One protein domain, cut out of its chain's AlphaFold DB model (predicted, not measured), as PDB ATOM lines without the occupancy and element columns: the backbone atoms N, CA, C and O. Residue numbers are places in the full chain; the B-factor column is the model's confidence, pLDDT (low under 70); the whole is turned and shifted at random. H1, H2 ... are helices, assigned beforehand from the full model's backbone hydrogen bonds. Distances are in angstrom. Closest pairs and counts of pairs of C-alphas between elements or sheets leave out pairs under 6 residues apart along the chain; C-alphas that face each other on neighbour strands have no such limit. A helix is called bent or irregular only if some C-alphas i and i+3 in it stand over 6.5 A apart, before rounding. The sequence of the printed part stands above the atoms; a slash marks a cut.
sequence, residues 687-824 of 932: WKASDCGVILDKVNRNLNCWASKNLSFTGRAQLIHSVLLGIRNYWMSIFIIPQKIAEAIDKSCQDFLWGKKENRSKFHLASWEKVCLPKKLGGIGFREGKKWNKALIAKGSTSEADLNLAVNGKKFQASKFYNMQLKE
ATOM      1  N   TRP A 687     133.317 136.776 150.707       70.06
ATOM      2  CA  TRP A 687     132.805 136.960 149.348       70.06
ATOM      3  C   TRP A 687     132.140 135.689 148.810       70.06
ATOM      4  O   TRP A 687     132.730 134.605 148.860       70.06
ATOM      5  N   LYS A 688     130.931 135.830 148.262       71.25
ATOM      6  CA  LYS A 688     130.219 134.767 147.541       71.25
ATOM      7  C   LYS A 688     130.376 134.957 146.032       71.25
ATOM      8  O   LYS A 688     130.719 136.036 145.559       71.25
ATOM      9  N   ALA A 689     130.083 133.912 145.255       70.31
ATOM     10  CA  ALA A 689     130.119 133.993 143.791       70.31
ATOM     11  C   ALA A 689     129.169 135.073 143.235       70.31
ATOM     12  O   ALA A 689     129.528 135.760 142.283       70.31
ATOM     13  N   SER A 690     128.012 135.281 143.878       69.81
ATOM     14  CA  SER A 690     127.050 136.342 143.542       69.81
ATOM     15  C   SER A 690     127.655 137.749 143.596       69.81
ATOM     16  O   SER A 690     127.261 138.620 142.828       69.81
ATOM     17  N   ASP A 691     128.644 137.972 144.465       70.06
ATOM     18  CA  ASP A 691     129.258 139.288 144.670       70.06
ATOM     19  C   ASP A 691     130.317 139.610 143.595       70.06
ATOM     20  O   ASP A 691     130.720 140.761 143.413       70.06
ATOM     21  N   CYS A 692     130.773 138.600 142.848       73.81
ATOM     22  CA  CYS A 692     131.831 138.731 141.849       73.81
ATOM     23  C   CYS A 692     131.343 139.149 140.453       73.81
ATOM     24  O   CYS A 692     132.175 139.270 139.548       73.81
ATOM     25  N   GLY A 693     130.042 139.406 140.267       76.31
ATOM     26  CA  GLY A 693     129.472 139.837 138.980       76.31
ATOM     27  C   GLY A 693     130.199 141.046 138.382       76.31
ATOM     28  O   GLY A 693     130.534 141.049 137.205       76.31
ATOM     29  N   VAL A 694     130.623 141.997 139.223       80.94
ATOM     30  CA  VAL A 694     131.375 143.199 138.806       80.94
ATOM     31  C   VAL A 694     132.680 142.867 138.064       80.94
ATOM     32  O   VAL A 694     133.126 143.636 137.207       80.94
ATOM     33  N   ILE A 695     133.332 141.747 138.399       83.62
ATOM     34  CA  ILE A 695     134.566 141.310 137.734       83.62
ATOM     35  C   ILE A 695     134.236 140.811 136.328       83.62
ATOM     36  O   ILE A 695     134.885 141.228 135.366       83.62
ATOM     37  N   LEU A 696     133.209 139.966 136.217       82.94
ATOM     38  CA  LEU A 696     132.739 139.417 134.948       82.94
ATOM     39  C   LEU A 696     132.196 140.520 134.038       82.94
ATOM     40  O   LEU A 696     132.587 140.574 132.880       82.94
ATOM     41  N   ASP A 697     131.437 141.479 134.566       82.00
ATOM     42  CA  ASP A 697     130.954 142.636 133.807       82.00
ATOM     43  C   ASP A 697     132.105 143.444 133.207       82.00
ATOM     44  O   ASP A 697     132.049 143.863 132.052       82.00
ATOM     45  N   LYS A 698     133.184 143.666 133.970       82.12
ATOM     46  CA  LYS A 698     134.376 144.362 133.463       82.12
ATOM     47  C   LYS A 698     135.085 143.555 132.378       82.12
ATOM     48  O   LYS A 698     135.572 144.151 131.418       82.12
ATOM     49  N   VAL A 699     135.175 142.235 132.524       83.06
ATOM     50  CA  VAL A 699     135.759 141.347 131.506       83.06
ATOM     51  C   VAL A 699     134.902 141.374 130.237       83.06
ATOM     52  O   VAL A 699     135.415 141.710 129.173       83.06
ATOM     53  N   ASN A 700     133.594 141.156 130.366       80.50
ATOM     54  CA  ASN A 700     132.635 141.116 129.264       80.50
ATOM     55  C   ASN A 700     132.539 142.451 128.525       80.50
ATOM     56  O   ASN A 700     132.581 142.469 127.302       80.50
ATOM     57  N   ARG A 701     132.521 143.593 129.227       74.88
ATOM     58  CA  ARG A 701     132.553 144.918 128.575       74.88
ATOM     59  C   ARG A 701     133.790 145.113 127.704       74.88
ATOM     60  O   ARG A 701     133.689 145.702 126.636       74.88
ATOM     61  N   ASN A 702     134.957 144.643 128.148       76.06
ATOM     62  CA  ASN A 702     136.168 144.728 127.332       76.06
ATOM     63  C   ASN A 702     136.091 143.795 126.121       76.06
ATOM     64  O   ASN A 702     136.416 144.223 125.020       76.06
ATOM     65  N   LEU A 703     135.626 142.559 126.323       75.81
ATOM     66  CA  LEU A 703     135.455 141.572 125.256       75.81
ATOM     67  C   LEU A 703     134.463 142.040 124.185       75.81
ATOM     68  O   LEU A 703     134.780 141.958 123.005       75.81
ATOM     69  N   ASN A 704     133.322 142.604 124.587       67.94
ATOM     70  CA  ASN A 704     132.303 143.130 123.675       67.94
ATOM     71  C   ASN A 704     132.823 144.315 122.849       67.94
ATOM     72  O   ASN A 704     132.453 144.478 121.694       67.94
ATOM     73  N   CYS A 705     133.724 145.126 123.411       63.91
ATOM     74  CA  CYS A 705     134.372 146.222 122.689       63.91
ATOM     75  C   CYS A 705     135.459 145.758 121.700       63.91
ATOM     76  O   CYS A 705     136.011 146.588 120.973       63.91
ATOM     77  N   TRP A 706     135.843 144.481 121.696       70.19
ATOM     78  CA  TRP A 706     136.892 143.956 120.825       70.19
ATOM     79  C   TRP A 706     136.270 143.147 119.688       70.19
ATOM     80  O   TRP A 706     135.870 142.001 119.874       70.19
ATOM     81  N   ALA A 707     136.239 143.725 118.482       58.06
ATOM     82  CA  ALA A 707     135.764 143.033 117.288       58.06
ATOM     83  C   ALA A 707     136.672 141.829 116.980       58.06
ATOM     84  O   ALA A 707     137.776 141.972 116.445       58.06
ATOM     85  N   SER A 708     136.209 140.629 117.330       55.09
ATOM     86  CA  SER A 708     136.985 139.385 117.238       55.09
ATOM     87  C   SER A 708     137.408 139.033 115.804       55.09
ATOM     88  O   SER A 708     138.419 138.356 115.628       55.09
ATOM     89  N   LYS A 709     136.686 139.531 114.786       52.12
ATOM     90  CA  LYS A 709     136.955 139.296 113.355       52.12
ATOM     91  C   LYS A 709     138.206 140.022 112.829       52.12
ATOM     92  O   LYS A 709     138.815 139.547 111.879       52.12
ATOM     93  N   ASN A 710     138.638 141.113 113.471       55.16
ATOM     94  CA  ASN A 710     139.703 141.992 112.960       55.16
ATOM     95  C   ASN A 710     141.020 141.942 113.763       55.16
ATOM     96  O   ASN A 710     141.901 142.787 113.571       55.16
ATOM     97  N   LEU A 711     141.150 140.990 114.693       65.31
ATOM     98  CA  LEU A 711     142.336 140.818 115.533       65.31
ATOM     99  C   LEU A 711     143.026 139.491 115.224       65.31
ATOM    100  O   LEU A 711     142.398 138.429 115.261       65.31
ATOM    101  N   SER A 712     144.343 139.528 115.001       68.81
ATOM    102  CA  SER A 712     145.124 138.296 114.904       68.81
ATOM    103  C   SER A 712     145.092 137.525 116.227       68.81
ATOM    104  O   SER A 712     144.813 138.076 117.297       68.81
ATOM    105  N   PHE A 713     145.420 136.232 116.191       74.88
ATOM    106  CA  PHE A 713     145.596 135.445 117.415       74.88
ATOM    107  C   PHE A 713     146.596 136.103 118.382       74.88
ATOM    108  O   PHE A 713     146.319 136.227 119.574       74.88
ATOM    109  N   THR A 714     147.731 136.587 117.868       71.06
ATOM    110  CA  THR A 714     148.754 137.276 118.665       71.06
ATOM    111  C   THR A 714     148.198 138.545 119.313       71.06
ATOM    112  O   THR A 714     148.452 138.788 120.496       71.06
ATOM    113  N   GLY A 715     147.385 139.315 118.585       71.56
ATOM    114  CA  GLY A 715     146.674 140.479 119.114       71.56
ATOM    115  C   GLY A 715     145.717 140.110 120.252       71.56
ATOM    116  O   GLY A 715     145.750 140.732 121.318       71.56
ATOM    117  N   ARG A 716     144.931 139.040 120.083       78.75
ATOM    118  CA  ARG A 716     144.012 138.522 121.115       78.75
ATOM    119  C   ARG A 716     144.761 138.046 122.360       78.75
ATOM    120  O   ARG A 716     144.425 138.453 123.474       78.75
ATOM    121  N   ALA A 717     145.835 137.276 122.185       80.44
ATOM    122  CA  ALA A 717     146.674 136.801 123.282       80.44
ATOM    123  C   ALA A 717     147.305 137.956 124.081       80.44
ATOM    124  O   ALA A 717     147.353 137.927 125.315       80.44
ATOM    125  N   GLN A 718     147.750 139.008 123.389       78.00
ATOM    126  CA  GLN A 718     148.330 140.194 124.014       78.00
ATOM    127  C   GLN A 718     147.293 140.996 124.821       78.00
ATOM    128  O   GLN A 718     147.617 141.488 125.907       78.00
ATOM    129  N   LEU A 719     146.053 141.119 124.336       78.81
ATOM    130  CA  LEU A 719     144.956 141.774 125.064       78.81
ATOM    131  C   LEU A 719     144.556 140.993 126.319       78.81
ATOM    132  O   LEU A 719     144.415 141.594 127.387       78.81
ATOM    133  N   ILE A 720     144.474 139.663 126.229       85.19
ATOM    134  CA  ILE A 720     144.258 138.798 127.397       85.19
ATOM    135  C   ILE A 720     145.349 139.063 128.432       85.19
ATOM    136  O   ILE A 720     145.054 139.433 129.568       85.19
ATOM    137  N   HIS A 721     146.615 138.954 128.023       82.69
ATOM    138  CA  HIS A 721     147.750 139.085 128.929       82.69
ATOM    139  C   HIS A 721     147.845 140.473 129.581       82.69
ATOM    140  O   HIS A 721     148.173 140.583 130.762       82.69
ATOM    141  N   SER A 722     147.593 141.545 128.825       78.12
ATOM    142  CA  SER A 722     147.777 142.922 129.306       78.12
ATOM    143  C   SER A 722     146.565 143.504 130.034       78.12
ATOM    144  O   SER A 722     146.755 144.331 130.926       78.12
ATOM    145  N   VAL A 723     145.343 143.087 129.684       83.94
ATOM    146  CA  VAL A 723     144.096 143.670 130.207       83.94
ATOM    147  C   VAL A 723     143.336 142.673 131.073       83.94
ATOM    148  O   VAL A 723     143.192 142.915 132.271       83.94
ATOM    149  N   LEU A 724     142.875 141.549 130.512       86.25
ATOM    150  CA  LEU A 724     141.984 140.624 131.229       86.25
ATOM    151  C   LEU A 724     142.680 139.970 132.422       86.25
ATOM    152  O   LEU A 724     142.174 140.015 133.545       86.25
ATOM    153  N   LEU A 725     143.892 139.446 132.209       86.00
ATOM    154  CA  LEU A 725     144.695 138.890 133.296       86.00
ATOM    155  C   LEU A 725     145.111 139.981 134.290       86.00
ATOM    156  O   LEU A 725     145.246 139.694 135.472       86.00
ATOM    157  N   GLY A 726     145.261 141.235 133.851       86.25
ATOM    158  CA  GLY A 726     145.509 142.380 134.730       86.25
ATOM    159  C   GLY A 726     144.347 142.647 135.691       86.25
ATOM    160  O   GLY A 726     144.567 142.759 136.897       86.25
ATOM    161  N   ILE A 727     143.112 142.671 135.172       85.12
ATOM    162  CA  ILE A 727     141.883 142.785 135.975       85.12
ATOM    163  C   ILE A 727     141.818 141.626 136.967       85.12
ATOM    164  O   ILE A 727     141.723 141.852 138.171       85.12
ATOM    165  N   ARG A 728     141.941 140.389 136.477       86.81
ATOM    166  CA  ARG A 728     141.905 139.179 137.307       86.81
ATOM    167  C   ARG A 728     142.948 139.221 138.428       86.81
ATOM    168  O   ARG A 728     142.613 138.985 139.584       86.81
ATOM    169  N   ASN A 729     144.195 139.565 138.104       85.00
ATOM    170  CA  ASN A 729     145.302 139.601 139.060       85.00
ATOM    171  C   ASN A 729     145.105 140.661 140.149       85.00
ATOM    172  O   ASN A 729     145.457 140.402 141.295       85.00
ATOM    173  N   TYR A 730     144.537 141.826 139.815       84.12
ATOM    174  CA  TYR A 730     144.197 142.845 140.810       84.12
ATOM    175  C   TYR A 730     143.226 142.282 141.856       84.12
ATOM    176  O   TYR A 730     143.519 142.324 143.047       84.12
ATOM    177  N   TRP A 731     142.128 141.664 141.421       81.31
ATOM    178  CA  TRP A 731     141.136 141.088 142.334       81.31
ATOM    179  C   TRP A 731     141.673 139.890 143.124       81.31
ATOM    180  O   TRP A 731     141.473 139.824 144.335       81.31
ATOM    181  N   MET A 732     142.421 138.990 142.477       82.19
ATOM    182  CA  MET A 732     143.058 137.835 143.131       82.19
ATOM    183  C   MET A 732     144.134 138.229 144.148       82.19
ATOM    184  O   MET A 732     144.475 137.426 145.010       82.19
ATOM    185  N   SER A 733     144.695 139.438 144.043       77.00
ATOM    186  CA  SER A 733     145.645 139.956 145.034       77.00
ATOM    187  C   SER A 733     144.971 140.481 146.305       77.00
ATOM    188  O   SER A 733     145.649 140.648 147.312       77.00
ATOM    189  N   ILE A 734     143.660 140.744 146.255       75.00
ATOM    190  CA  ILE A 734     142.880 141.299 147.369       75.00
ATOM    191  C   ILE A 734     142.040 140.202 148.035       75.00
ATOM    192  O   ILE A 734     141.964 140.145 149.260       75.00
ATOM    193  N   PHE A 735     141.419 139.319 147.244       75.69
ATOM    194  CA  PHE A 735     140.517 138.276 147.737       75.69
ATOM    195  C   PHE A 735     140.854 136.891 147.179       75.69
ATOM    196  O   PHE A 735     141.363 136.739 146.065       75.69
ATOM    197  N   ILE A 736     140.472 135.861 147.939       75.31
ATOM    198  CA  ILE A 736     140.296 134.512 147.395       75.31
ATOM    199  C   ILE A 736     139.013 134.541 146.562       75.31
ATOM    200  O   ILE A 736     137.918 134.677 147.107       75.31
ATOM    201  N   ILE A 737     139.152 134.453 145.243       79.44
ATOM    202  CA  ILE A 737     138.019 134.456 144.321       79.44
ATOM    203  C   ILE A 737     137.396 133.051 144.312       79.44
ATOM    204  O   ILE A 737     138.132 132.064 144.213       79.44
ATOM    205  N   PRO A 738     136.055 132.922 144.383       82.62
ATOM    206  CA  PRO A 738     135.388 131.632 144.244       82.62
ATOM    207  C   PRO A 738     135.794 130.922 142.950       82.62
ATOM    208  O   PRO A 738     135.832 131.538 141.884       82.62
ATOM    209  N   GLN A 739     136.043 129.612 143.027       81.44
ATOM    210  CA  GLN A 739     136.551 128.830 141.895       81.44
ATOM    211  C   GLN A 739     135.679 128.981 140.635       81.44
ATOM    212  O   GLN A 739     136.221 129.238 139.565       81.44
ATOM    213  N   LYS A 740     134.345 128.971 140.786       84.62
ATOM    214  CA  LYS A 740     133.386 129.189 139.686       84.62
ATOM    215  C   LYS A 740     133.644 130.483 138.898       84.62
ATOM    216  O   LYS A 740     133.482 130.518 137.686       84.62
ATOM    217  N   ILE A 741     134.051 131.554 139.579       86.25
ATOM    218  CA  ILE A 741     134.314 132.858 138.954       86.25
ATOM    219  C   ILE A 741     135.670 132.854 138.253       86.25
ATOM    220  O   ILE A 741     135.792 133.383 137.151       86.25
ATOM    221  N   ALA A 742     136.693 132.260 138.873       84.88
ATOM    222  CA  ALA A 742     137.999 132.113 138.237       84.88
ATOM    223  C   ALA A 742     137.895 131.286 136.944       84.88
ATOM    224  O   ALA A 742     138.452 131.686 135.926       84.88
ATOM    225  N   GLU A 743     137.123 130.196 136.972       86.50
ATOM    226  CA  GLU A 743     136.816 129.360 135.806       86.50
ATOM    227  C   GLU A 743     136.026 130.124 134.740       86.50
ATOM    228  O   GLU A 743     136.347 130.019 133.561       86.50
ATOM    229  N   ALA A 744     135.049 130.949 135.131       87.00
ATOM    230  CA  ALA A 744     134.312 131.792 134.190       87.00
ATOM    231  C   ALA A 744     135.224 132.808 133.477       87.00
ATOM    232  O   ALA A 744     135.132 132.960 132.263       87.00
ATOM    233  N   ILE A 745     136.147 133.460 134.198       87.81
ATOM    234  CA  ILE A 745     137.122 134.390 133.598       87.81
ATOM    235  C   ILE A 745     138.061 133.652 132.639       87.81
ATOM    236  O   ILE A 745     138.343 134.149 131.546       87.81
ATOM    237  N   ASP A 746     138.558 132.486 133.047       88.38
ATOM    238  CA  ASP A 746     139.451 131.664 132.232       88.38
ATOM    239  C   ASP A 746     138.736 131.174 130.961       88.38
ATOM    240  O   ASP A 746     139.298 131.296 129.872       88.38
ATOM    241  N   LYS A 747     137.466 130.761 131.068       86.12
ATOM    242  CA  LYS A 747     136.602 130.427 129.927       86.12
ATOM    243  C   LYS A 747     136.426 131.615 128.981       86.12
ATOM    244  O   LYS A 747     136.660 131.472 127.788       86.12
ATOM    245  N   SER A 748     136.124 132.809 129.493       86.25
ATOM    246  CA  SER A 748     136.025 134.020 128.664       86.25
ATOM    247  C   SER A 748     137.336 134.350 127.940       86.25
ATOM    248  O   SER A 748     137.320 134.786 126.788       86.25
ATOM    249  N   CYS A 749     138.487 134.135 128.587       86.75
ATOM    250  CA  CYS A 749     139.790 134.309 127.943       86.75
ATOM    251  C   CYS A 749     140.027 133.255 126.854       86.75
ATOM    252  O   CYS A 749     140.547 133.594 125.793       86.75
ATOM    253  N   GLN A 750     139.650 132.000 127.106       85.44
ATOM    254  CA  GLN A 750     139.770 130.894 126.159       85.44
ATOM    255  C   GLN A 750     138.891 131.119 124.921       85.44
ATOM    256  O   GLN A 750     139.404 131.098 123.802       85.44
ATOM    257  N   ASP A 751     137.611 131.429 125.124       81.19
ATOM    258  CA  ASP A 751     136.643 131.700 124.057       81.19
ATOM    259  C   ASP A 751     137.086 132.895 123.200       81.19
ATOM    260  O   ASP A 751     136.994 132.869 121.973       81.19
ATOM    261  N   PHE A 752     137.638 133.944 123.820       82.50
ATOM    262  CA  PHE A 752     138.182 135.084 123.083       82.50
ATOM    263  C   PHE A 752     139.437 134.714 122.283       82.50
ATOM    264  O   PHE A 752     139.548 135.079 121.109       82.50
ATOM    265  N   LEU A 753     140.373 133.975 122.890       82.12
ATOM    266  CA  LEU A 753     141.636 133.573 122.269       82.12
ATOM    267  C   LEU A 753     141.413 132.769 120.984       82.12
ATOM    268  O   LEU A 753     142.053 133.049 119.968       82.12
ATOM    269  N   TRP A 754     140.499 131.799 121.019       78.31
ATOM    270  CA  TRP A 754     140.199 130.932 119.878       78.31
ATOM    271  C   TRP A 754     139.161 131.565 118.944       78.31
ATOM    272  O   TRP A 754     139.352 131.564 117.726       78.31
ATOM    273  N   GLY A 755     138.192 132.307 119.484       68.19
ATOM    274  CA  GLY A 755     137.135 133.042 118.777       68.19
ATOM    275  C   GLY A 755     135.771 132.363 118.937       68.19
ATOM    276  O   GLY A 755     135.713 131.179 119.231       68.19
ATOM    277  N   LYS A 756     134.666 133.085 118.711       58.12
ATOM    278  CA  LYS A 756     133.283 132.573 118.819       58.12
ATOM    279  C   LYS A 756     132.542 132.829 117.497       58.12
ATOM    280  O   LYS A 756     132.673 133.925 116.957       58.12
ATOM    281  N   LYS A 757     131.799 131.850 116.966       43.75
ATOM    282  CA  LYS A 757     130.872 132.013 115.823       43.75
ATOM    283  C   LYS A 757     129.512 131.432 116.217       43.75
ATOM    284  O   LYS A 757     129.475 130.300 116.679       43.75
ATOM    285  N   GLU A 758     128.430 132.205 116.081       40.28
ATOM    286  CA  GLU A 758     127.038 131.709 116.182       40.28
ATOM    287  C   GLU A 758     126.777 130.798 117.403       40.28
ATOM    288  O   GLU A 758     126.348 129.653 117.288       40.28
ATOM    289  N   ASN A 759     127.108 131.277 118.606       38.47
ATOM    290  CA  ASN A 759     126.987 130.515 119.861       38.47
ATOM    291  C   ASN A 759     127.839 129.244 120.004       38.47
ATOM    292  O   ASN A 759     127.751 128.570 121.030       38.47
ATOM    293  N   ARG A 760     128.761 128.977 119.078       43.41
ATOM    294  CA  ARG A 760     129.796 127.948 119.212       43.41
ATOM    295  C   ARG A 760     131.164 128.607 119.401       43.41
ATOM    296  O   ARG A 760     131.539 129.531 118.675       43.41
ATOM    297  N   SER A 761     131.917 128.161 120.406       51.75
ATOM    298  CA  SER A 761     133.341 128.501 120.476       51.75
ATOM    299  C   SER A 761     134.045 127.876 119.267       51.75
ATOM    300  O   SER A 761     133.732 126.745 118.891       51.75
ATOM    301  N   LYS A 762     134.974 128.600 118.630       59.81
ATOM    302  CA  LYS A 762     135.908 127.994 117.672       59.81
ATOM    303  C   LYS A 762     136.693 126.911 118.411       59.81
ATOM    304  O   LYS A 762     137.008 127.073 119.587       59.81
ATOM    305  N   PHE A 763     137.014 125.822 117.720       63.84
ATOM    306  CA  PHE A 763     137.685 124.670 118.320       63.84
ATOM    307  C   PHE A 763     138.909 125.078 119.154       63.84
ATOM    308  O   PHE A 763     139.802 125.790 118.685       63.84
ATOM    309  N   HIS A 764     138.941 124.625 120.409       70.25
ATOM    310  CA  HIS A 764     140.065 124.841 121.314       70.25
ATOM    311  C   HIS A 764     141.184 123.857 120.954       70.25
ATOM    312  O   HIS A 764     141.215 122.735 121.450       70.25
ATOM    313  N   LEU A 765     142.106 124.276 120.085       69.38
ATOM    314  CA  LEU A 765     143.174 123.411 119.550       69.38
ATOM    315  C   LEU A 765     144.164 122.931 120.620       69.38
ATOM    316  O   LEU A 765     144.827 121.910 120.462       69.38
ATOM    317  N   ALA A 766     144.267 123.674 121.721       74.25
ATOM    318  CA  ALA A 766     145.033 123.292 122.893       74.25
ATOM    319  C   ALA A 766     144.181 123.439 124.153       74.25
ATOM    320  O   ALA A 766     143.400 124.389 124.280       74.25
ATOM    321  N   SER A 767     144.385 122.529 125.112       80.81
ATOM    322  CA  SER A 767     143.785 122.653 126.438       80.81
ATOM    323  C   SER A 767     144.221 123.964 127.093       80.81
ATOM    324  O   SER A 767     145.344 124.446 126.900       80.81
ATOM    325  N   TRP A 768     143.331 124.558 127.889       84.69
ATOM    326  CA  TRP A 768     143.654 125.787 128.614       84.69
ATOM    327  C   TRP A 768     144.850 125.596 129.556       84.69
ATOM    328  O   TRP A 768     145.682 126.493 129.687       84.69
ATOM    329  N   GLU A 769     144.993 124.398 130.129       83.88
ATOM    330  CA  GLU A 769     146.150 124.007 130.938       83.88
ATOM    331  C   GLU A 769     147.457 124.142 130.155       83.88
ATOM    332  O   GLU A 769     148.357 124.850 130.607       83.88
ATOM    333  N   LYS A 770     147.531 123.576 128.939       82.88
ATOM    334  CA  LYS A 770     148.703 123.696 128.058       82.88
ATOM    335  C   LYS A 770     148.978 125.153 127.688       82.88
ATOM    336  O   LYS A 770     150.123 125.596 127.717       82.88
ATOM    337  N   VAL A 771     147.940 125.941 127.405       85.44
ATOM    338  CA  VAL A 771     148.070 127.385 127.123       85.44
ATOM    339  C   VAL A 771     148.648 128.153 128.328       85.44
ATOM    340  O   VAL A 771     149.478 129.054 128.155       85.44
ATOM    341  N   CYS A 772     148.251 127.778 129.545       86.69
ATOM    342  CA  CYS A 772     148.713 128.342 130.818       86.69
ATOM    343  C   CYS A 772     150.072 127.823 131.306       86.69
ATOM    344  O   CYS A 772     150.553 128.261 132.359       86.69
ATOM    345  N   LEU A 773     150.730 126.932 130.564       85.88
ATOM    346  CA  LEU A 773     152.108 126.573 130.867       85.88
ATOM    347  C   LEU A 773     153.060 127.720 130.485       85.88
ATOM    348  O   LEU A 773     152.861 128.414 129.481       85.88
ATOM    349  N   PRO A 774     154.137 127.945 131.258       85.38
ATOM    350  CA  PRO A 774     155.243 128.786 130.838       85.38
ATOM    351  C   PRO A 774     155.784 128.348 129.476       85.38
ATOM    352  O   PRO A 774     155.827 127.162 129.163       85.38
ATOM    353  N   LYS A 775     156.326 129.296 128.710       86.12
ATOM    354  CA  LYS A 775     156.945 129.022 127.400       86.12
ATOM    355  C   LYS A 775     158.018 127.932 127.434       86.12
ATOM    356  O   LYS A 775     158.129 127.149 126.502       86.12
ATOM    357  N   LYS A 776     158.769 127.847 128.540       83.19
ATOM    358  CA  LYS A 776     159.790 126.810 128.778       83.19
ATOM    359  C   LYS A 776     159.210 125.400 128.958       83.19
ATOM    360  O   LYS A 776     159.937 124.434 128.777       83.19
ATOM    361  N   LEU A 777     157.940 125.298 129.343       84.06
ATOM    362  CA  LEU A 777     157.203 124.045 129.534       84.06
ATOM    363  C   LEU A 777     156.231 123.786 128.364       84.06
ATOM    364  O   LEU A 777     155.342 122.958 128.476       84.06
ATOM    365  N   GLY A 778     156.361 124.517 127.249       79.81
ATOM    366  CA  GLY A 778     155.576 124.266 126.036       79.81
ATOM    367  C   GLY A 778     154.231 124.981 125.945       79.81
ATOM    368  O   GLY A 778     153.468 124.691 125.028       79.81
ATOM    369  N   GLY A 779     153.942 125.938 126.830       85.56
ATOM    370  CA  GLY A 779     152.735 126.769 126.741       85.56
ATOM    371  C   GLY A 779     152.961 128.175 126.189       85.56
ATOM    372  O   GLY A 779     154.060 128.547 125.776       85.56
ATOM    373  N   ILE A 780     151.909 128.996 126.218       83.19
ATOM    374  CA  ILE A 780     151.935 130.390 125.736       83.19
ATOM    375  C   ILE A 780     152.404 131.350 126.847       83.19
ATOM    376  O   ILE A 780     152.910 132.445 126.573       83.19
ATOM    377  N   GLY A 781     152.325 130.920 128.111       83.62
ATOM    378  CA  GLY A 781     152.729 131.690 129.288       83.62
ATOM    379  C   GLY A 781     151.585 132.423 129.984       83.62
ATOM    380  O   GLY A 781     151.844 133.376 130.724       83.62
ATOM    381  N   PHE A 782     150.334 132.009 129.760       87.56
ATOM    382  CA  PHE A 782     149.220 132.439 130.608       87.56
ATOM    383  C   PHE A 782     149.322 131.796 131.992       87.56
ATOM    384  O   PHE A 782     150.229 131.018 132.263       87.56
ATOM    385  N   ARG A 783     148.445 132.190 132.913       85.12
ATOM    386  CA  ARG A 783     148.412 131.614 134.260       85.12
ATOM    387  C   ARG A 783     147.009 131.140 134.545       85.12
ATOM    388  O   ARG A 783     146.083 131.935 134.399       85.12
ATOM    389  N   GLU A 784     146.877 129.900 134.974       84.69
ATOM    390  CA  GLU A 784     145.600 129.307 135.343       84.69
ATOM    391  C   GLU A 784     145.072 130.000 136.602       84.69
ATOM    392  O   GLU A 784     145.803 130.149 137.589       84.69
ATOM    393  N   GLY A 785     143.818 130.453 136.577       82.00
ATOM    394  CA  GLY A 785     143.256 131.300 137.626       82.00
ATOM    395  C   GLY A 785     143.319 130.666 139.017       82.00
ATOM    396  O   GLY A 785     143.712 131.327 139.979       82.00
ATOM    397  N   LYS A 786     143.007 129.369 139.122       79.31
ATOM    398  CA  LYS A 786     142.958 128.629 140.393       79.31
ATOM    399  C   LYS A 786     144.329 128.523 141.063       79.31
ATOM    400  O   LYS A 786     144.493 128.941 142.212       79.31
ATOM    401  N   LYS A 787     145.326 127.992 140.347       81.38
ATOM    402  CA  LYS A 787     146.711 127.868 140.839       81.38
ATOM    403  C   LYS A 787     147.326 129.245 141.110       81.38
ATOM    404  O   LYS A 787     148.018 129.439 142.108       81.38
ATOM    405  N   TRP A 788     147.012 130.238 140.275       84.00
ATOM    406  CA  TRP A 788     147.535 131.593 140.433       84.00
ATOM    407  C   TRP A 788     146.972 132.334 141.651       84.00
ATOM    408  O   TRP A 788     147.735 132.983 142.367       84.00
ATOM    409  N   ASN A 789     145.674 132.208 141.944       80.56
ATOM    410  CA  ASN A 789     145.082 132.833 143.131       80.56
ATOM    411  C   ASN A 789     145.670 132.247 144.422       80.56
ATOM    412  O   ASN A 789     146.019 133.008 145.324       80.56
ATOM    413  N   LYS A 790     145.879 130.919 144.470       75.00
ATOM    414  CA  LYS A 790     146.608 130.263 145.569       75.00
ATOM    415  C   LYS A 790     148.030 130.808 145.700       75.00
ATOM    416  O   LYS A 790     148.444 131.159 146.797       75.00
ATOM    417  N   ALA A 791     148.758 130.939 144.592       77.69
ATOM    418  CA  ALA A 791     150.131 131.440 144.610       77.69
ATOM    419  C   ALA A 791     150.262 132.894 145.091       77.69
ATOM    420  O   ALA A 791     151.270 133.247 145.702       77.69
ATOM    421  N   LEU A 792     149.258 133.739 144.841       74.88
ATOM    422  CA  LEU A 792     149.234 135.123 145.324       74.88
ATOM    423  C   LEU A 792     148.979 135.231 146.835       74.88
ATOM    424  O   LEU A 792     149.473 136.166 147.459       74.88
ATOM    425  N   ILE A 793     148.251 134.273 147.415       68.94
ATOM    426  CA  ILE A 793     147.788 134.305 148.815       68.94
ATOM    427  C   ILE A 793     148.595 133.350 149.713       68.94
ATOM    428  O   ILE A 793     148.500 133.413 150.937       68.94
ATOM    429  N   ALA A 794     149.469 132.525 149.125       64.69
ATOM    430  CA  ALA A 794     150.285 131.515 149.803       64.69
ATOM    431  C   ALA A 794     151.006 132.020 151.065       64.69
ATOM    432  O   ALA A 794     151.175 131.246 152.005       64.69
ATOM    433  N   LYS A 795     151.341 133.319 151.118       54.38
ATOM    434  CA  LYS A 795     151.972 134.011 152.253       54.38
ATOM    435  C   LYS A 795     151.253 133.851 153.604       54.38
ATOM    436  O   LYS A 795     151.877 134.140 154.616       54.38
ATOM    437  N   GLY A 796     149.978 133.447 153.631       47.78
ATOM    438  CA  GLY A 796     149.199 133.287 154.868       47.78
ATOM    439  C   GLY A 796     148.563 131.911 155.093       47.78
ATOM    440  O   GLY A 796     147.733 131.793 155.989       47.78
ATOM    441  N   SER A 797     148.836 130.888 154.269       45.47
ATOM    442  CA  SER A 797     148.084 129.610 154.338       45.47
ATOM    443  C   SER A 797     148.852 128.357 153.886       45.47
ATOM    444  O   SER A 797     148.223 127.345 153.586       45.47
ATOM    445  N   THR A 798     150.184 128.405 153.799       56.03
ATOM    446  CA  THR A 798     151.014 127.274 153.324       56.03
ATOM    447  C   THR A 798     152.128 126.971 154.323       56.03
ATOM    448  O   THR A 798     152.509 127.861 155.082       56.03
ATOM    449  N   SER A 799     152.644 125.737 154.315       56.06
ATOM    450  CA  SER A 799     153.789 125.324 155.133       56.06
ATOM    451  C   SER A 799     154.991 126.262 154.930       56.06
ATOM    452  O   SER A 799     155.255 126.742 153.822       56.06
ATOM    453  N   GLU A 800     155.725 126.538 156.005       58.47
ATOM    454  CA  GLU A 800     156.873 127.453 155.996       58.47
ATOM    455  C   GLU A 800     158.003 126.955 155.070       58.47
ATOM    456  O   GLU A 800     158.675 127.748 154.407       58.47
ATOM    457  N   ALA A 801     158.128 125.631 154.915       56.28
ATOM    458  CA  ALA A 801     159.070 124.982 154.007       56.28
ATOM    459  C   ALA A 801     158.802 125.306 152.522       56.28
ATOM    460  O   ALA A 801     159.727 125.675 151.792       56.28
ATOM    461  N   ASP A 802     157.541 125.253 152.077       56.84
ATOM    462  CA  ASP A 802     157.163 125.563 150.687       56.84
ATOM    463  C   ASP A 802     157.315 127.056 150.363       56.84
ATOM    464  O   ASP A 802     157.621 127.445 149.229       56.84
ATOM    465  N   LEU A 803     157.117 127.916 151.367       62.44
ATOM    466  CA  LEU A 803     157.301 129.358 151.236       62.44
ATOM    467  C   LEU A 803     158.775 129.720 151.069       62.44
ATOM    468  O   LEU A 803     159.090 130.515 150.179       62.44
ATOM    469  N   ASN A 804     159.668 129.104 151.849       63.28
ATOM    470  CA  ASN A 804     161.111 129.369 151.821       63.28
ATOM    471  C   ASN A 804     161.747 129.044 150.460       63.28
ATOM    472  O   ASN A 804     162.583 129.804 149.965       63.28
ATOM    473  N   LEU A 805     161.274 128.001 149.773       61.97
ATOM    474  CA  LEU A 805     161.724 127.657 148.418       61.97
ATOM    475  C   LEU A 805     161.327 128.704 147.360       61.97
ATOM    476  O   LEU A 805     162.020 128.873 146.350       61.97
ATOM    477  N   ALA A 806     160.247 129.457 147.583       60.88
ATOM    478  CA  ALA A 806     159.760 130.500 146.678       60.88
ATOM    479  C   ALA A 806     160.301 131.912 146.992       60.88
ATOM    480  O   ALA A 806     159.938 132.886 146.315       60.88
ATOM    481  N   VAL A 807     161.188 132.039 147.980       66.44
ATOM    482  CA  VAL A 807     161.877 133.288 148.316       66.44
ATOM    483  C   VAL A 807     163.079 133.501 147.387       66.44
ATOM    484  O   VAL A 807     163.763 132.567 146.963       66.44
ATOM    485  N   ASN A 808     163.319 134.758 147.016       58.69
ATOM    486  CA  ASN A 808     164.587 135.205 146.446       58.69
ATOM    487  C   ASN A 808     165.094 136.386 147.292       58.69
ATOM    488  O   ASN A 808     164.472 137.456 147.308       58.69
ATOM    489  N   GLY A 809     166.166 136.172 148.057       70.25
ATOM    490  CA  GLY A 809     166.626 137.109 149.087       70.25
ATOM    491  C   GLY A 809     165.639 137.206 150.258       70.25
ATOM    492  O   GLY A 809     165.363 136.212 150.907       70.25
ATOM    493  N   LYS A 810     165.076 138.397 150.519       60.06
ATOM    494  CA  LYS A 810     164.043 138.627 151.562       60.06
ATOM    495  C   LYS A 810     162.608 138.713 151.011       60.06
ATOM    496  O   LYS A 810     161.697 139.145 151.715       60.06
ATOM    497  N   LYS A 811     162.387 138.410 149.724       66.12
ATOM    498  CA  LYS A 811     161.098 138.650 149.047       66.12
ATOM    499  C   LYS A 811     160.513 137.371 148.453       66.12
ATOM    500  O   LYS A 811     161.133 136.727 147.611       66.12
ATOM    501  N   PHE A 812     159.280 137.061 148.850       72.81
ATOM    502  CA  PHE A 812     158.470 135.999 148.255       72.81
ATOM    503  C   PHE A 812     158.125 136.319 146.794       72.81
ATOM    504  O   PHE A 812     157.701 137.437 146.481       72.81
ATOM    505  N   GLN A 813     158.263 135.334 145.904       76.38
ATOM    506  CA  GLN A 813     157.901 135.462 144.494       76.38
ATOM    507  C   GLN A 813     156.760 134.506 144.123       76.38
ATOM    508  O   GLN A 813     156.993 133.344 143.795       76.38
ATOM    509  N   ALA A 814     155.532 135.029 144.035       76.75
ATOM    510  CA  ALA A 814     154.348 134.254 143.632       76.75
ATOM    511  C   ALA A 814     154.527 133.522 142.285       76.75
ATOM    512  O   ALA A 814     154.042 132.413 142.104       76.75
ATOM    513  N   SER A 815     155.275 134.113 141.342       79.00
ATOM    514  CA  SER A 815     155.578 133.475 140.048       79.00
ATOM    515  C   SER A 815     156.447 132.220 140.194       79.00
ATOM    516  O   SER A 815     156.254 131.265 139.449       79.00
ATOM    517  N   LYS A 816     157.396 132.216 141.140       77.12
ATOM    518  CA  LYS A 816     158.258 131.061 141.425       77.12
ATOM    519  C   LYS A 816     157.435 129.954 142.081       77.12
ATOM    520  O   LYS A 816     157.458 128.831 141.595       77.12
ATOM    521  N   PHE A 817     156.630 130.316 143.079       78.62
ATOM    522  CA  PHE A 817     155.711 129.399 143.752       78.62
ATOM    523  C   PHE A 817     154.703 128.759 142.783       78.62
ATOM    524  O   PHE A 817     154.531 127.548 142.787       78.62
ATOM    525  N   TYR A 818     154.099 129.543 141.884       82.50
ATOM    526  CA  TYR A 818     153.212 129.014 140.842       82.50
ATOM    527  C   TYR A 818     153.919 128.000 139.940       82.50
ATOM    528  O   TYR A 818     153.382 126.929 139.689       82.50
ATOM    529  N   ASN A 819     155.136 128.307 139.477       80.50
ATOM    530  CA  ASN A 819     155.879 127.400 138.603       80.50
ATOM    531  C   ASN A 819     156.262 126.089 139.303       80.50
ATOM    532  O   ASN A 819     156.319 125.065 138.636       80.50
ATOM    533  N   MET A 820     156.497 126.101 140.620       74.81
ATOM    534  CA  MET A 820     156.765 124.881 141.396       74.81
ATOM    535  C   MET A 820     155.549 123.950 141.480       74.81
ATOM    536  O   MET A 820     155.709 122.745 141.617       74.81
ATOM    537  N   GLN A 821     154.333 124.492 141.369       74.44
ATOM    538  CA  GLN A 821     153.102 123.693 141.341       74.44
ATOM    539  C   GLN A 821     152.853 123.020 139.984       74.44
ATOM    540  O   GLN A 821     151.935 122.208 139.863       74.44
ATOM    541  N   LEU A 822     153.626 123.370 138.952       79.81
ATOM    542  CA  LEU A 822     153.519 122.775 137.627       79.81
ATOM    543  C   LEU A 822     154.414 121.534 137.575       79.81
ATOM    544  O   LEU A 822     155.636 121.649 137.561       79.81
ATOM    545  N   LYS A 823     153.804 120.347 137.532       72.00
ATOM    546  CA  LYS A 823     154.505 119.057 137.417       72.00
ATOM    547  C   LYS A 823     154.863 118.719 135.960       72.00
ATOM    548  O   LYS A 823     154.693 117.586 135.535       72.00
ATOM    549  N   GLU A 824     155.311 119.709 135.192       78.38
ATOM    550  CA  GLU A 824     155.576 119.567 133.755       78.38
ATOM    551  C   GLU A 824     157.065 119.694 133.436       78.38
ATOM    552  O   GLU A 824     157.771 120.547 133.985       78.38
TER     553      GLU A 824
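What this domain is: This is residues 687 to 824 of the 932 residues of an uncharacterized protein of Cannabis sativa (UniProt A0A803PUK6). Three long helices, H1, H2 and H3, stand side by side in an up-and-down bundle, their centres making a triangle. A fourth, H5, packs on the end of H2 and the beginning of H3 and runs on past them, with short H6 and H7 near its far part. The printed part has 138 residues, with seven named helices, H1 to H7 in chain order, and no named strand; the class is all helix. It is compact, with a radius of gyration of the C-alphas of 15.9 A, and spans 50 by 36 by 20 A.

Where its parts are: H1, residues 689 to 704, begins with C-alpha 689 at (130.119, 133.993, 143.791) and is 22.2 A long; it has a kink of 35 degrees near residue 696. H2, residues 713 to 734, is the longest at 30.6 A, with a kink of 28 degrees near residue 727. H3, residues 739 to 754, measures 22.4 A. H4 is residues 768 to 771, 4.9 A. H5, residues 785 to 796, is 18.3 A long. H6, residues 800 to 805, spans 9.0 A, and H7, residues 814 to 820, spans 9.9 A, with C-alpha 820 at (156.765, 124.881, 141.396). H1 and H5 are irregular: C-alphas 691 and 694 are 7.4 A apart, and C-alphas 792 and 795 are 7.5 A apart.

How they stand to each other: H1, H2, H3 and H5 form the bundle, each running against the one before it. H1 and H2, a helical hairpin, touch at a shallow tilt of 25 degrees; their closest C-alphas, of Val 699 and Leu 724, are 6.3 A apart. H1 touches H3 the same way at a shallow tilt of 11 degrees, closest at the C-alphas of Ala 689 and Ile 741, 6.5 A. H2 and H3, also a helical hairpin, touch at a shallow tilt of 14 degrees, with the C-alphas of Arg 716 and Leu 753 closest at 5.6 A. H5 touches H3 with residues 785 to 786 alone, at a steep tilt of 43 degrees, opposite ways; the C-alphas of Ala 742 and Gly 785 are closest, 5.4 A. H5 touches H2 with residues 789 to 793 alone, at 33 degrees, a shallow tilt only just short of steep; the C-alphas of Met 732 and Asn 789 are closest, 5.4 A. H7 touches H5, closest at the C-alphas of Ala 791 and Ala 814, 5.2 A. H6 is close but not clearly touching H5, with the C-alphas of Lys 795 and Leu 803 closest at 7.1 A. H4 is close but not clearly touching H3, with the C-alphas of Gln 750 and Trp 768 closest at 6.9 A. In H3, H6 and H7 every O i to N i+4 pair is within hydrogen-bond range; H1 has 8 of 12, H2 15 of 18, H5 6 of 8, and H4 is too short for such a pair.

The domain as a whole: The C-alphas of Glu 758 and Gly 809 are the two farthest apart, 51.8 A. The printed part has no cut. The links H3 to H4 and H4 to H5 are long, 13 residues each. The mean pLDDT of the printed part is 74.5; 37 residues are under 70, among them residues 707 to 712, 755 to 763 and 793 to 808.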